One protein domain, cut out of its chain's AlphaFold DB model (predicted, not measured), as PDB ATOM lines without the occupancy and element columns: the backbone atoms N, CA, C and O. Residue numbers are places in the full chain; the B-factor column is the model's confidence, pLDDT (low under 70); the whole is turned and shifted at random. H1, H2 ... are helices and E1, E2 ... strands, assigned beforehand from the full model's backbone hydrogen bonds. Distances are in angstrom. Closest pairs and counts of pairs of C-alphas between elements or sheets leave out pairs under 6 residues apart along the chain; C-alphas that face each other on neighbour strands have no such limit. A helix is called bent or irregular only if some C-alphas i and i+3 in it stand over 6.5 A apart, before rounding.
ATOM      1  N   LYS A   4      47.534 -47.531   6.702       56.69
ATOM      2  CA  LYS A   4      47.612 -47.107   5.286       56.69
ATOM      3  C   LYS A   4      46.513 -47.647   4.353       56.69
ATOM      4  O   LYS A   4      46.360 -47.119   3.262       56.69
ATOM      5  N   ASN A   5      45.732 -48.649   4.765       77.38
ATOM      6  CA  ASN A   5      44.706 -49.264   3.907       77.38
ATOM      7  C   ASN A   5      43.267 -48.962   4.337       77.38
ATOM      8  O   ASN A   5      42.345 -49.547   3.777       77.38
ATOM      9  N   LEU A   6      43.037 -48.085   5.323       82.38
ATOM     10  CA  LEU A   6      41.678 -47.870   5.824       82.38
ATOM     11  C   LEU A   6      40.746 -47.268   4.760       82.38
ATOM     12  O   LEU A   6      39.631 -47.755   4.619       82.38
ATOM     13  N   LYS A   7      41.202 -46.270   3.984       83.19
ATOM     14  CA  LYS A   7      40.401 -45.676   2.895       83.19
ATOM     15  C   LYS A   7      39.951 -46.739   1.888       83.19
ATOM     16  O   LYS A   7      38.758 -46.877   1.642       83.19
ATOM     17  N   ASN A   8      40.894 -47.538   1.386       85.44
ATOM     18  CA  ASN A   8      40.601 -48.612   0.434       85.44
ATOM     19  C   ASN A   8      39.671 -49.663   1.045       85.44
ATOM     20  O   ASN A   8      38.721 -50.080   0.400       85.44
ATOM     21  N   TYR A   9      39.882 -50.030   2.310       84.88
ATOM     22  CA  TYR A   9      39.023 -50.993   2.991       84.88
ATOM     23  C   TYR A   9      37.582 -50.495   3.144       84.88
ATOM     24  O   TYR A   9      36.645 -51.258   2.940       84.88
ATOM     25  N   ILE A  10      37.388 -49.218   3.492       86.00
ATOM     26  CA  ILE A  10      36.049 -48.621   3.568       86.00
ATOM     27  C   ILE A  10      35.390 -48.639   2.186       86.00
ATOM     28  O   ILE A  10      34.208 -48.943   2.092       86.00
ATOM     29  N   MET A  11      36.141 -48.370   1.115       87.25
ATOM     30  CA  MET A  11      35.617 -48.443  -0.254       87.25
ATOM     31  C   MET A  11      35.234 -49.875  -0.659       87.25
ATOM     32  O   MET A  11      34.150 -50.085  -1.196       87.25
ATOM     33  N   GLU A  12      36.089 -50.860  -0.372       88.19
ATOM     34  CA  GLU A  12      35.846 -52.282  -0.661       88.19
ATOM     35  C   GLU A  12      34.665 -52.851   0.141       88.19
ATOM     36  O   GLU A  12      33.941 -53.722  -0.340       88.19
ATOM     37  N   HIS A  13      34.442 -52.337   1.352       86.38
ATOM     38  CA  HIS A  13      33.396 -52.780   2.272       86.38
ATOM     39  C   HIS A  13      32.357 -51.687   2.546       86.38
ATOM     40  O   HIS A  13      31.836 -51.607   3.655       86.38
ATOM     41  N   ALA A  14      32.028 -50.858   1.551       84.81
ATOM     42  CA  ALA A  14      31.183 -49.673   1.737       84.81
ATOM     43  C   ALA A  14      29.826 -49.969   2.403       84.81
ATOM     44  O   ALA A  14      29.337 -49.158   3.180       84.81
ATOM     45  N   GLY A  15      29.244 -51.150   2.167       84.50
ATOM     46  CA  GLY A  15      27.989 -51.570   2.809       84.50
ATOM     47  C   GLY A  15      28.079 -51.799   4.326       84.50
ATOM     48  O   GLY A  15      27.048 -51.828   4.991       84.50
ATOM     49  N   ASP A  16      29.286 -51.939   4.877       85.50
ATOM     50  CA  ASP A  16      29.530 -52.121   6.310       85.50
ATOM     51  C   ASP A  16      29.866 -50.791   7.027       85.50
ATOM     52  O   ASP A  16      30.132 -50.802   8.234       85.50
ATOM     53  N   PHE A  17      29.885 -49.654   6.318       87.19
ATOM     54  CA  PHE A  17      30.204 -48.334   6.872       87.19
ATOM     55  C   PHE A  17      29.124 -47.306   6.533       87.19
ATOM     56  O   PHE A  17      28.838 -47.033   5.373       87.19
ATOM     57  N   GLU A  18      28.573 -46.668   7.558       89.38
ATOM     58  CA  GLU A  18      27.637 -45.555   7.419       89.38
ATOM     59  C   GLU A  18      28.376 -44.246   7.696       89.38
ATOM     60  O   GLU A  18      29.005 -44.096   8.743       89.38
ATOM     61  N   ARG A  19      28.351 -43.302   6.754       90.50
ATOM     62  CA  ARG A  19      28.977 -41.989   6.954       90.50
ATOM     63  C   ARG A  19      28.149 -41.178   7.947       90.50
ATOM     64  O   ARG A  19      26.931 -41.115   7.815       90.50
ATOM     65  N   VAL A  20      28.816 -40.535   8.901       89.50
ATOM     66  CA  VAL A  20      28.170 -39.658   9.884       89.50
ATOM     67  C   VAL A  20      28.720 -38.252   9.738       89.50
ATOM     68  O   VAL A  20      29.906 -38.059   9.478       89.50
ATOM     69  N   GLU A  21      27.845 -37.268   9.886       87.44
ATOM     70  CA  GLU A  21      28.199 -35.857   9.828       87.44
ATOM     71  C   GLU A  21      27.760 -35.164  11.116       87.44
ATOM     72  O   GLU A  21      26.809 -35.591  11.776       87.44
ATOM     73  N   ASN A  22      28.447 -34.072  11.460       84.19
ATOM     74  CA  ASN A  22      28.082 -33.190  12.567       84.19
ATOM     75  C   ASN A  22      28.064 -33.876  13.951       84.19
ATOM     76  O   ASN A  22      27.178 -33.620  14.769       84.19
ATOM     77  N   THR A  23      29.039 -34.744  14.238       84.25
ATOM     78  CA  THR A  23      29.180 -35.346  15.578       84.25
ATOM     79  C   THR A  23      29.785 -34.391  16.610       84.25
ATOM     80  O   THR A  23      29.690 -34.624  17.815       84.25
ATOM     81  N   GLY A  24      30.428 -33.317  16.137       83.25
ATOM     82  CA  GLY A  24      31.218 -32.411  16.967       83.25
ATOM     83  C   GLY A  24      32.536 -33.024  17.451       83.25
ATOM     84  O   GLY A  24      33.140 -32.495  18.385       83.25
ATOM     85  N   TYR A  25      32.985 -34.137  16.859       85.81
ATOM     86  CA  TYR A  25      34.245 -34.764  17.230       85.81
ATOM     87  C   TYR A  25      35.441 -33.842  16.962       85.81
ATOM     88  O   TYR A  25      35.568 -33.230  15.903       85.81
ATOM     89  N   THR A  26      36.359 -33.792  17.925       87.50
ATOM     90  CA  THR A  26      37.652 -33.118  17.793       87.50
ATOM     91  C   THR A  26      38.769 -34.080  18.181       87.50
ATOM     92  O   THR A  26      38.722 -34.727  19.232       87.50
ATOM     93  N   ASP A  27      39.778 -34.214  17.316       89.25
ATOM     94  CA  ASP A  27      40.922 -35.078  17.592       89.25
ATOM     95  C   ASP A  27      41.788 -34.458  18.693       89.25
ATOM     96  O   ASP A  27      42.200 -33.300  18.621       89.25
ATOM     97  N   LYS A  28      42.105 -35.253  19.718       88.62
ATOM     98  CA  LYS A  28      42.871 -34.788  20.886       88.62
ATOM     99  C   LYS A  28      44.295 -34.341  20.544       88.62
ATOM    100  O   LYS A  28      44.914 -33.657  21.348       88.62
ATOM    101  N   GLN A  29      44.824 -34.758  19.391       88.25
ATOM    102  CA  GLN A  29      46.159 -34.393  18.913       88.25
ATOM    103  C   GLN A  29      46.106 -33.219  17.920       88.25
ATOM    104  O   GLN A  29      47.131 -32.863  17.348       88.25
ATOM    105  N   GLY A  30      44.929 -32.611  17.716       89.44
ATOM    106  CA  GLY A  30      44.745 -31.453  16.841       89.44
ATOM    107  C   GLY A  30      44.814 -31.769  15.346       89.44
ATOM    108  O   GLY A  30      44.981 -30.853  14.546       89.44
ATOM    109  N   ARG A  31      44.712 -33.045  14.957       90.62
ATOM    110  CA  ARG A  31      44.750 -33.464  13.548       90.62
ATOM    111  C   ARG A  31      43.439 -33.148  12.831       90.62
ATOM    112  O   ARG A  31      42.370 -33.127  13.442       90.62
ATOM    113  N   GLU A  32      43.526 -32.956  11.518       92.56
ATOM    114  CA  GLU A  32      42.371 -32.681  10.664       92.56
ATOM    115  C   GLU A  32      41.504 -33.942  10.524       92.56
ATOM    116  O   GLU A  32      41.966 -34.990  10.065       92.56
ATOM    117  N   VAL A  33      40.232 -33.843  10.910       91.75
ATOM    118  CA  VAL A  33      39.248 -34.918  10.738       91.75
ATOM    119  C   VAL A  33      38.635 -34.786   9.350       91.75
ATOM    120  O   VAL A  33      37.868 -33.863   9.093       91.75
ATOM    121  N   ILE A  34      38.971 -35.708   8.448       93.31
ATOM    122  CA  ILE A  34      38.535 -35.624   7.043       93.31
ATOM    123  C   ILE A  34      37.248 -36.409   6.757       93.31
ATOM    124  O   ILE A  34      36.601 -36.175   5.736       93.31
ATOM    125  N   ALA A  35      36.889 -37.363   7.619       92.56
ATOM    126  CA  ALA A  35      35.646 -38.125   7.526       92.56
ATOM    127  C   ALA A  35      35.350 -38.883   8.824       92.56
ATOM    128  O   ALA A  35      36.268 -39.280   9.550       92.56
ATOM    129  N   GLU A  36      34.068 -39.163   9.050       93.12
ATOM    130  CA  GLU A  36      33.586 -39.959  10.173       93.12
ATOM    131  C   GLU A  36      32.632 -41.059   9.694       93.12
ATOM    132  O   GLU A  36      31.779 -40.831   8.831       93.12
ATOM    133  N   TYR A  37      32.777 -42.260  10.255       89.56
ATOM    134  CA  TYR A  37      31.986 -43.432   9.879       89.56
ATOM    135  C   TYR A  37      31.544 -44.239  11.097       89.56
ATOM    136  O   TYR A  37      32.328 -44.466  12.013       89.56
ATOM    137  N   VAL A  38      30.326 -44.768  11.074       87.56
ATOM    138  CA  VAL A  38      29.854 -45.837  11.960       87.56
ATOM    139  C   VAL A  38      30.048 -47.176  11.258       87.56
ATOM    140  O   VAL A  38      29.585 -47.377  10.139       87.56
ATOM    141  N   TYR A  39      30.732 -48.114  11.913       85.31
ATOM    142  CA  TYR A  39      30.946 -49.453  11.362       85.31
ATOM    143  C   TYR A  39      29.773 -50.395  11.684       85.31
ATOM    144  O   TYR A  39      29.678 -50.955  12.779       85.31
ATOM    145  N   THR A  40      28.879 -50.607  10.723       77.00
ATOM    146  CA  THR A  40      27.661 -51.423  10.868       77.00
ATOM    147  C   THR A  40      27.918 -52.925  10.701       77.00
ATOM    148  O   THR A  40      27.173 -53.742  11.249       77.00
ATOM    149  N   GLY A  41      29.037 -53.318  10.072       66.19
ATOM    150  CA  GLY A  41      29.465 -54.723   9.933       66.19
ATOM    151  C   GLY A  41      29.691 -55.458  11.267       66.19
ATOM    152  O   GLY A  41      29.801 -56.687  11.320       66.19
ATOM    153  N   GLN A  42      29.695 -54.723  12.379       68.31
ATOM    154  CA  GLN A  42      29.850 -55.252  13.726       68.31
ATOM    155  C   GLN A  42      28.709 -56.160  14.202       68.31
ATOM    156  O   GLN A  42      28.934 -56.964  15.109       68.31
ATOM    157  N   ALA A  43      27.527 -56.114  13.580       62.78
ATOM    158  CA  ALA A  43      26.444 -57.059  13.877       62.78
ATOM    159  C   ALA A  43      26.878 -58.534  13.727       62.78
ATOM    160  O   ALA A  43      26.313 -59.419  14.365       62.78
ATOM    161  N   ARG A  44      27.925 -58.796  12.930       66.12
ATOM    162  CA  ARG A  44      28.515 -60.130  12.726       66.12
ATOM    163  C   ARG A  44      29.443 -60.576  13.867       66.12
ATOM    164  O   ARG A  44      29.835 -61.739  13.922       66.12
ATOM    165  N   ILE A  45      29.826 -59.679  14.778       70.06
ATOM    166  CA  ILE A  45      30.760 -59.971  15.874       70.06
ATOM    167  C   ILE A  45      29.976 -60.420  17.110       70.06
ATOM    168  O   ILE A  45      29.522 -59.603  17.907       70.06
ATOM    169  N   VAL A  46      29.869 -61.736  17.290       76.25
ATOM    170  CA  VAL A  46      29.068 -62.355  18.366       76.25
ATOM    171  C   VAL A  46      29.894 -62.907  19.533       76.25
ATOM    172  O   VAL A  46      29.325 -63.376  20.515       76.25
ATOM    173  N   VAL A  47      31.228 -62.832  19.465       82.00
ATOM    174  CA  VAL A  47      32.139 -63.387  20.483       82.00
ATOM    175  C   VAL A  47      33.055 -62.331  21.094       82.00
ATOM    176  O   VAL A  47      33.590 -61.456  20.404       82.00
ATOM    177  N   CYS A  48      33.241 -62.429  22.409       78.56
ATOM    178  CA  CYS A  48      34.108 -61.569  23.197       78.56
ATOM    179  C   CYS A  48      35.562 -61.800  22.793       78.56
ATOM    180  O   CYS A  48      36.024 -62.939  22.750       78.56
ATOM    181  N   LYS A  49      36.300 -60.716  22.543       76.94
ATOM    182  CA  LYS A  49      37.722 -60.788  22.188       76.94
ATOM    183  C   LYS A  49      38.571 -61.435  23.293       76.94
ATOM    184  O   LYS A  49      39.552 -62.095  22.971       76.94
ATOM    185  N   ASP A  50      38.196 -61.240  24.556       77.06
ATOM    186  CA  ASP A  50      39.050 -61.587  25.697       77.06
ATOM    187  C   ASP A  50      38.782 -63.002  26.232       77.06
ATOM    188  O   ASP A  50      39.724 -63.721  26.551       77.06
ATOM    189  N   CYS A  51      37.514 -63.425  26.307       78.56
ATOM    190  CA  CYS A  51      37.136 -64.730  26.869       78.56
ATOM    191  C   CYS A  51      36.475 -65.692  25.874       78.56
ATOM    192  O   CYS A  51      36.154 -66.816  26.248       78.56
ATOM    193  N   GLY A  52      36.196 -65.264  24.637       80.94
ATOM    194  CA  GLY A  52      35.455 -66.067  23.655       80.94
ATOM    195  C   GLY A  52      33.961 -66.253  23.959       80.94
ATOM    196  O   GLY A  52      33.240 -66.797  23.131       80.94
ATOM    197  N   GLY A  53      33.473 -65.775  25.110       78.88
ATOM    198  CA  GLY A  53      32.061 -65.849  25.491       78.88
ATOM    199  C   GLY A  53      31.142 -65.031  24.576       78.88
ATOM    200  O   GLY A  53      31.586 -64.105  23.893       78.88
ATOM    201  N   ALA A  54      29.848 -65.351  24.581       80.44
ATOM    202  CA  ALA A  54      28.861 -64.675  23.744       80.44
ATOM    203  C   ALA A  54      28.726 -63.183  24.103       80.44
ATOM    204  O   ALA A  54      28.530 -62.809  25.263       80.44
ATOM    205  N   LEU A  55      28.809 -62.316  23.095       76.31
ATOM    206  CA  LEU A  55      28.478 -60.904  23.232       76.31
ATOM    207  C   LEU A  55      26.972 -60.728  23.090       76.31
ATOM    208  O   LEU A  55      26.374 -61.180  22.114       76.31
ATOM    209  N   LYS A  56      26.360 -60.002  24.031       72.31
ATOM    210  CA  LYS A  56      25.012 -59.480  23.801       72.31
ATOM    211  C   LYS A  56      25.041 -58.601  22.543       72.31
ATOM    212  O   LYS A  56      25.960 -57.781  22.436       72.31
ATOM    213  N   PRO A  57      24.065 -58.732  21.629       67.25
ATOM    214  CA  PRO A  57      23.964 -57.856  20.470       67.25
ATOM    215  C   PRO A  57      23.941 -56.395  20.921       67.25
ATOM    216  O   PRO A  57      23.062 -55.981  21.676       67.25
ATOM    217  N   LYS A  58      24.933 -55.617  20.487       69.19
ATOM    218  CA  LYS A  58      24.980 -54.169  20.699       69.19
ATOM    219  C   LYS A  58      24.716 -53.505  19.360       69.19
ATOM    220  O   LYS A  58      25.492 -53.687  18.425       69.19
ATOM    221  N   THR A  59      23.628 -52.753  19.268       67.00
ATOM    222  CA  THR A  59      23.362 -51.894  18.113       67.00
ATOM    223  C   THR A  59      23.931 -50.509  18.402       67.00
ATOM    224  O   THR A  59      23.599 -49.905  19.426       67.00
ATOM    225  N   MET A  60      24.825 -50.035  17.529       76.62
ATOM    226  CA  MET A  60      25.167 -48.613  17.485       76.62
ATOM    227  C   MET A  60      23.983 -47.867  16.885       76.62
ATOM    228  O   MET A  60      23.322 -48.383  15.983       76.62
ATOM    229  N   ARG A  61      23.687 -46.691  17.426       75.12
ATOM    230  CA  ARG A  61      22.592 -45.840  16.956       75.12
ATOM    231  C   ARG A  61      23.092 -44.414  16.863       75.12
ATOM    232  O   ARG A  61      23.935 -44.013  17.662       75.12
ATOM    233  N   ILE A  62      22.560 -43.676  15.903       82.62
ATOM    234  CA  ILE A  62      22.811 -42.247  15.765       82.62
ATOM    235  C   ILE A  62      21.575 -41.538  16.307       82.62
ATOM    236  O   ILE A  62      20.466 -41.756  15.825       82.62
ATOM    237  N   GLU A  63      21.760 -40.726  17.339       85.88
ATOM    238  CA  GLU A  63      20.703 -39.925  17.952       85.88
ATOM    239  C   GLU A  63      21.013 -38.442  17.768       85.88
ATOM    240  O   GLU A  63      22.164 -38.028  17.863       85.88
ATOM    241  N   ALA A  64      20.001 -37.613  17.524       83.69
ATOM    242  CA  ALA A  64      20.193 -36.168  17.524       83.69
ATOM    243  C   ALA A  64      20.220 -35.663  18.974       83.69
ATOM    244  O   ALA A  64      19.252 -35.834  19.716       83.69
ATOM    245  N   LYS A  65      21.312 -35.014  19.383       78.81
ATOM    246  CA  LYS A  65      21.453 -34.419  20.715       78.81
ATOM    247  C   LYS A  65      22.043 -33.021  20.590       78.81
ATOM    248  O   LYS A  65      23.134 -32.853  20.062       78.81
ATOM    249  N   ASN A  66      21.315 -32.016  21.077       80.50
ATOM    250  CA  ASN A  66      21.708 -30.600  21.021       80.50
ATOM    251  C   ASN A  66      22.075 -30.102  19.606       80.50
ATOM    252  O   ASN A  66      22.970 -29.279  19.454       80.50
ATOM    253  N   GLY A  67      21.403 -30.610  18.567       78.62
ATOM    254  CA  GLY A  67      21.690 -30.243  17.174       78.62
ATOM    255  C   GLY A  67      22.909 -30.939  16.557       78.62
ATOM    256  O   GLY A  67      23.215 -30.679  15.397       78.62
ATOM    257  N   CYS A  68      23.568 -31.843  17.288       82.94
ATOM    258  CA  CYS A  68      24.667 -32.677  16.802       82.94
ATOM    259  C   CYS A  68      24.246 -34.150  16.713       82.94
ATOM    260  O   CYS A  68      23.368 -34.613  17.448       82.94
ATOM    261  N   ALA A  69      24.896 -34.898  15.827       84.50
ATOM    262  CA  ALA A  69      24.785 -36.346  15.771       84.50
ATOM    263  C   ALA A  69      25.545 -36.969  16.953       84.50
ATOM    264  O   ALA A  69      26.735 -36.753  17.148       84.50
ATOM    265  N   HIS A  70      24.871 -37.770  17.761       84.38
ATOM    266  CA  HIS A  70      25.464 -38.479  18.883       84.38
ATOM    267  C   HIS A  70      25.470 -39.977  18.596       84.38
ATOM    268  O   HIS A  70      24.418 -40.595  18.435       84.38
ATOM    269  N   VAL A  71      26.664 -40.570  18.536       82.31
ATOM    270  CA  VAL A  71      26.815 -42.013  18.342       82.31
ATOM    271  C   VAL A  71      26.693 -42.724  19.688       82.31
ATOM    272  O   VAL A  71      27.570 -42.633  20.546       82.31
ATOM    273  N   VAL A  72      25.606 -43.467  19.866       79.19
ATOM    274  CA  VAL A  72      25.327 -44.254  21.071       79.19
ATOM    275  C   VAL A  72      25.949 -45.643  20.942       79.19
ATOM    276  O   VAL A  72      25.856 -46.287  19.897       79.19
ATOM    277  N   ASN A  73      26.565 -46.126  22.027       74.88
ATOM    278  CA  ASN A  73      27.287 -47.407  22.121       74.88
ATOM    279  C   ASN A  73      28.518 -47.552  21.201       74.88
ATOM    280  O   ASN A  73      29.141 -48.617  21.194       74.88
ATOM    281  N   GLY A  74      28.890 -46.505  20.462       76.94
ATOM    282  CA  GLY A  74      30.115 -46.450  19.670       76.94
ATOM    283  C   GLY A  74      31.274 -45.846  20.459       76.94
ATOM    284  O   GLY A  74      31.089 -44.924  21.245       76.94
ATOM    285  N   LEU A  75      32.473 -46.378  20.244       81.88
ATOM    286  CA  LEU A  75      33.739 -45.799  20.681       81.88
ATOM    287  C   LEU A  75      34.445 -45.214  19.465       81.88
ATOM    288  O   LEU A  75      34.634 -45.915  18.467       81.88
ATOM    289  N   GLU A  76      34.882 -43.967  19.574       85.44
ATOM    290  CA  GLU A  76      35.686 -43.304  18.560       85.44
ATOM    291  C   GLU A  76      37.052 -43.993  18.388       85.44
ATOM    292  O   GLU A  76      37.778 -44.298  19.344       85.44
ATOM    293  N   LYS A  77      37.425 -44.256  17.135       88.00
ATOM    294  CA  LYS A  77      38.760 -44.724  16.755       88.00
ATOM    295  C   LYS A  77      39.309 -43.825  15.652       88.00
ATOM    296  O   LYS A  77      39.042 -44.097  14.481       88.00
ATOM    297  N   PRO A  78      40.070 -42.772  16.002       87.69
ATOM    298  CA  PRO A  78      40.785 -41.992  15.006       87.69
ATOM    299  C   PRO A  78      41.900 -42.852  14.405       87.69
ATOM    300  O   PRO A  78      42.708 -43.447  15.126       87.69
ATOM    301  N   VAL A  79      41.935 -42.934  13.081       87.38
ATOM    302  CA  VAL A  79      42.975 -43.626  12.322       87.38
ATOM    303  C   VAL A  79      43.595 -42.629  11.365       87.38
ATOM    304  O   VAL A  79      42.922 -42.081  10.495       87.38
ATOM    305  N   GLU A  80      44.891 -42.403  11.534       86.94
ATOM    306  CA  GLU A  80      45.664 -41.563  10.633       86.94
ATOM    307  C   GLU A  80      45.830 -42.261   9.284       86.94
ATOM    308  O   GLU A  80      46.292 -43.405   9.208       86.94
ATOM    309  N   VAL A  81      45.389 -41.581   8.231       86.44
ATOM    310  CA  VAL A  81      45.391 -42.098   6.855       86.44
ATOM    311  C   VAL A  81      46.397 -41.369   5.975       86.44
ATOM    312  O   VAL A  81      46.944 -41.964   5.052       86.44
ATOM    313  N   GLU A  82      46.665 -40.109   6.300       86.50
ATOM    314  CA  GLU A  82      47.678 -39.232   5.718       86.50
ATOM    315  C   GLU A  82      48.287 -38.418   6.864       86.50
ATOM    316  O   GLU A  82      47.675 -38.303   7.925       86.50
ATOM    317  N   GLU A  83      49.478 -37.864   6.658       88.25
ATOM    318  CA  GLU A  83      50.169 -37.072   7.677       88.25
ATOM    319  C   GLU A  83      49.277 -35.927   8.178       88.25
ATOM    320  O   GLU A  83      48.814 -35.093   7.399       88.25
ATOM    321  N   GLY A  84      48.972 -35.935   9.478       88.75
ATOM    322  CA  GLY A  84      48.124 -34.917  10.104       88.75
ATOM    323  C   GLY A  84      46.623 -35.024   9.798       88.75
ATOM    324  O   GLY A  84      45.862 -34.164  10.243       88.75
ATOM    325  N   ARG A  85      46.173 -36.072   9.090       89.94
ATOM    326  CA  ARG A  85      44.769 -36.288   8.700       89.94
ATOM    327  C   ARG A  85      44.231 -37.628   9.174       89.94
ATOM    328  O   ARG A  85      44.790 -38.693   8.893       89.94
ATOM    329  N   VAL A  86      43.075 -37.588   9.826       92.00
ATOM    330  CA  VAL A  86      42.443 -38.761  10.430       92.00
ATOM    331  C   VAL A  86      41.051 -39.023   9.874       92.00
ATOM    332  O   VAL A  86      40.264 -38.110   9.625       92.00
ATOM    333  N   ILE A  87      40.735 -40.307   9.721       90.94
ATOM    334  CA  ILE A  87      39.359 -40.791   9.600       90.94
ATOM    335  C   ILE A  87      38.949 -41.340  10.959       90.94
ATOM    336  O   ILE A  87      39.681 -42.131  11.559       90.94
ATOM    337  N   VAL A  88      37.777 -40.946  11.439       90.81
ATOM    338  CA  VAL A  88      37.229 -41.446  12.702       90.81
ATOM    339  C   VAL A  88      36.250 -42.562  12.393       90.81
ATOM    340  O   VAL A  88      35.293 -42.379  11.644       90.81
ATOM    341  N   VAL A  89      36.483 -43.736  12.971       89.38
ATOM    342  CA  VAL A  89      35.553 -44.860  12.864       89.38
ATOM    343  C   VAL A  89      34.968 -45.148  14.237       89.38
ATOM    344  O   VAL A  89      35.695 -45.464  15.177       89.38
ATOM    345  N   TYR A  90      33.651 -45.063  14.354       86.81
ATOM    346  CA  TYR A  90      32.913 -45.478  15.533       86.81
ATOM    347  C   TYR A  90      32.676 -46.984  15.491       86.81
ATOM    348  O   TYR A  90      32.103 -47.522  14.538       86.81
ATOM    349  N   VAL A  91      33.130 -47.667  16.540       84.44
ATOM    350  CA  VAL A  91      33.007 -49.121  16.695       84.44
ATOM    351  C   VAL A  91      32.438 -49.469  18.064       84.44
ATOM    352  O   VAL A  91      32.794 -48.877  19.079       84.44
ATOM    353  N   CYS A  92      31.590 -50.485  18.131       76.62
ATOM    354  CA  CYS A  92      31.107 -51.042  19.389       76.62
ATOM    355  C   CYS A  92      32.256 -51.751  20.138       76.62
ATOM    356  O   CYS A  92      33.199 -52.293  19.547       76.62
ATOM    357  N   SER A  93      32.155 -51.848  21.463       74.19
ATOM    358  CA  SER A  93      33.087 -52.674  22.242       74.19
ATOM    359  C   SER A  93      32.934 -54.163  21.899       74.19
ATOM    360  O   SER A  93      31.830 -54.711  21.947       74.19
ATOM    361  N   ARG A  94      34.061 -54.833  21.618       76.75
ATOM    362  CA  ARG A  94      34.155 -56.293  21.400       76.75
ATOM    363  C   ARG A  94      34.360 -57.092  22.695       76.75
ATOM    364  O   ARG A  94      34.820 -58.231  22.648       76.75
ATOM    365  N   ILE A  95      34.084 -56.486  23.845       75.44
ATOM    366  CA  ILE A  95      34.318 -57.068  25.168       75.44
ATOM    367  C   ILE A  95      32.962 -57.262  25.864       75.44
ATOM    368  O   ILE A  95      32.085 -56.388  25.795       75.44
ATOM    369  N   CYS A  96      32.762 -58.431  26.484       73.69
ATOM    370  CA  CYS A  96      31.552 -58.726  27.254       73.69
ATOM    371  C   CYS A  96      31.534 -57.924  28.563       73.69
ATOM    372  O   CYS A  96      32.564 -57.414  28.998       73.69
ATOM    373  N   LEU A  97      30.361 -57.811  29.190       72.12
ATOM    374  CA  LEU A  97      30.216 -57.036  30.425       72.12
ATOM    375  C   LEU A  97      31.164 -57.538  31.520       72.12
ATOM    376  O   LEU A  97      31.868 -56.736  32.112       72.12
ATOM    377  N   GLU A  98      31.251 -58.852  31.726       72.75
ATOM    378  CA  GLU A  98      32.135 -59.442  32.738       72.75
ATOM    379  C   GLU A  98      33.605 -59.103  32.497       72.75
ATOM    380  O   GLU A  98      34.288 -58.668  33.417       72.75
ATOM    381  N   CYS A  99      34.100 -59.242  31.263       73.62
ATOM    382  CA  CYS A  99      35.483 -58.886  30.945       73.62
ATOM    383  C   CYS A  99      35.727 -57.383  31.095       73.62
ATOM    384  O   CYS A  99      36.778 -57.002  31.590       73.62
ATOM    385  N   ALA A 100      34.768 -56.529  30.726       68.88
ATOM    386  CA  ALA A 100      34.893 -55.086  30.917       68.88
ATOM    387  C   ALA A 100      34.950 -54.714  32.409       68.88
ATOM    388  O   ALA A 100      35.787 -53.910  32.804       68.88
ATOM    389  N   THR A 101      34.121 -55.341  33.246       67.50
ATOM    390  CA  THR A 101      34.115 -55.135  34.704       67.50
ATOM    391  C   THR A 101      35.357 -55.729  35.377       67.50
ATOM    392  O   THR A 101      35.854 -55.186  36.359       67.50
ATOM    393  N   HIS A 102      35.878 -56.845  34.860       65.62
ATOM    394  CA  HIS A 102      37.043 -57.546  35.410       65.62
ATOM    395  C   HIS A 102      38.379 -57.104  34.808       65.62
ATOM    396  O   HIS A 102      39.424 -57.600  35.238       65.62
TER     397      HIS A 102
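AT A GLANCE: This is residues 4 to 102 of the 174 residues of an uncharacterized protein of Eubacterium maltosivorans (UniProt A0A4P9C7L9). A strongly twisted sheet of four strands makes a wall through the domain, with H1 on it near the edge strand E5, while a separate two-stranded hairpin, E3 and E4, splays away from it just before E5. Beyond the last residues of E6, the short helix H3 lies away from the sheet, its centre 20.1 A from the mean of all C-alphas, and the long link of residues 45 to 60, with no named element, has its C-alphas 9 to 22 A from that mean. The printed part has 99 residues, with three named helices and six named strands in the order H1 E1 E2 H2 E3 E4 E5 E6 H3. The larger sheet is mixed, in the order E1, E2, E6, E5, and the class is mixed, helices and strands. The whole is compact, with a radius of gyration of the C-alphas of 14.5 A and spans of 37 by 34 by 27 A.

IN THESE COORDINATES: H1, residues 4 to 12, begins at C-alpha 4 (47.612, -47.107, 5.286); it is irregular, with C-alphas 4 and 7 7.7 A apart. E1 is residues 17 to 19, and E2, residues 32 to 39, is 20.3 A long. H2, residues 40 to 44, is only just irregular, with C-alphas 40 and 43 6.50 A apart. E3 is residues 61 to 65 and E4 residues 68 to 72. E5, residues 74 to 82, begins at C-alpha 74 (30.115, -46.450, 19.670) and is 23.6 A long; E6, residues 85 to 92, is 22.8 A long. H3, residues 97 to 102, ends at C-alpha 102 (37.043, -57.546, 35.410).

HOW THE PARTS SIT: E2 and E6, the inner strands, are parallel at 22 degrees, with N 88 and O 35 at 2.9 A. The hairpin E5 and E6 is antiparallel at 154 degrees, with N 79 and O 87 at 2.8 A. The hairpin E1 and E2 is antiparallel at 132 degrees, with N 38 and O 18 at 2.8 A. H1 is on this sheet at a height of 7.4 A and lies over none of its strands, but only just, with 2 of its C-alphas falling on E6; the closest C-alphas of H1 and E5 are those of Lys 4 and Val 81, 5.7 A apart. H2 only grazes the sheet, with residues 40 to 43. The hairpin E3 and E4 is antiparallel at 142 degrees, with N 70 and O 63 at 2.7 A; E4 and E5 meet only through their link. H3 is not on the larger sheet. Every O i to N i+4 pair is within hydrogen-bond range in H3, against 4 of 5 in H1 and 0 of 1 in H2, where 2 of 2 O i to N i+3 pairs are.

THE WHOLE: The two farthest C-alphas, those of Cys 51 and Gly 67, are 39.0 A apart. The printed part has no cut. The links E1 to E2 and H2 to E3 are long, with 12 and 16 residues. The mean pLDDT of the printed part is 81.6; residue 4 and residues 41 to 44, 57 to 59 and 100 to 102 are under 70.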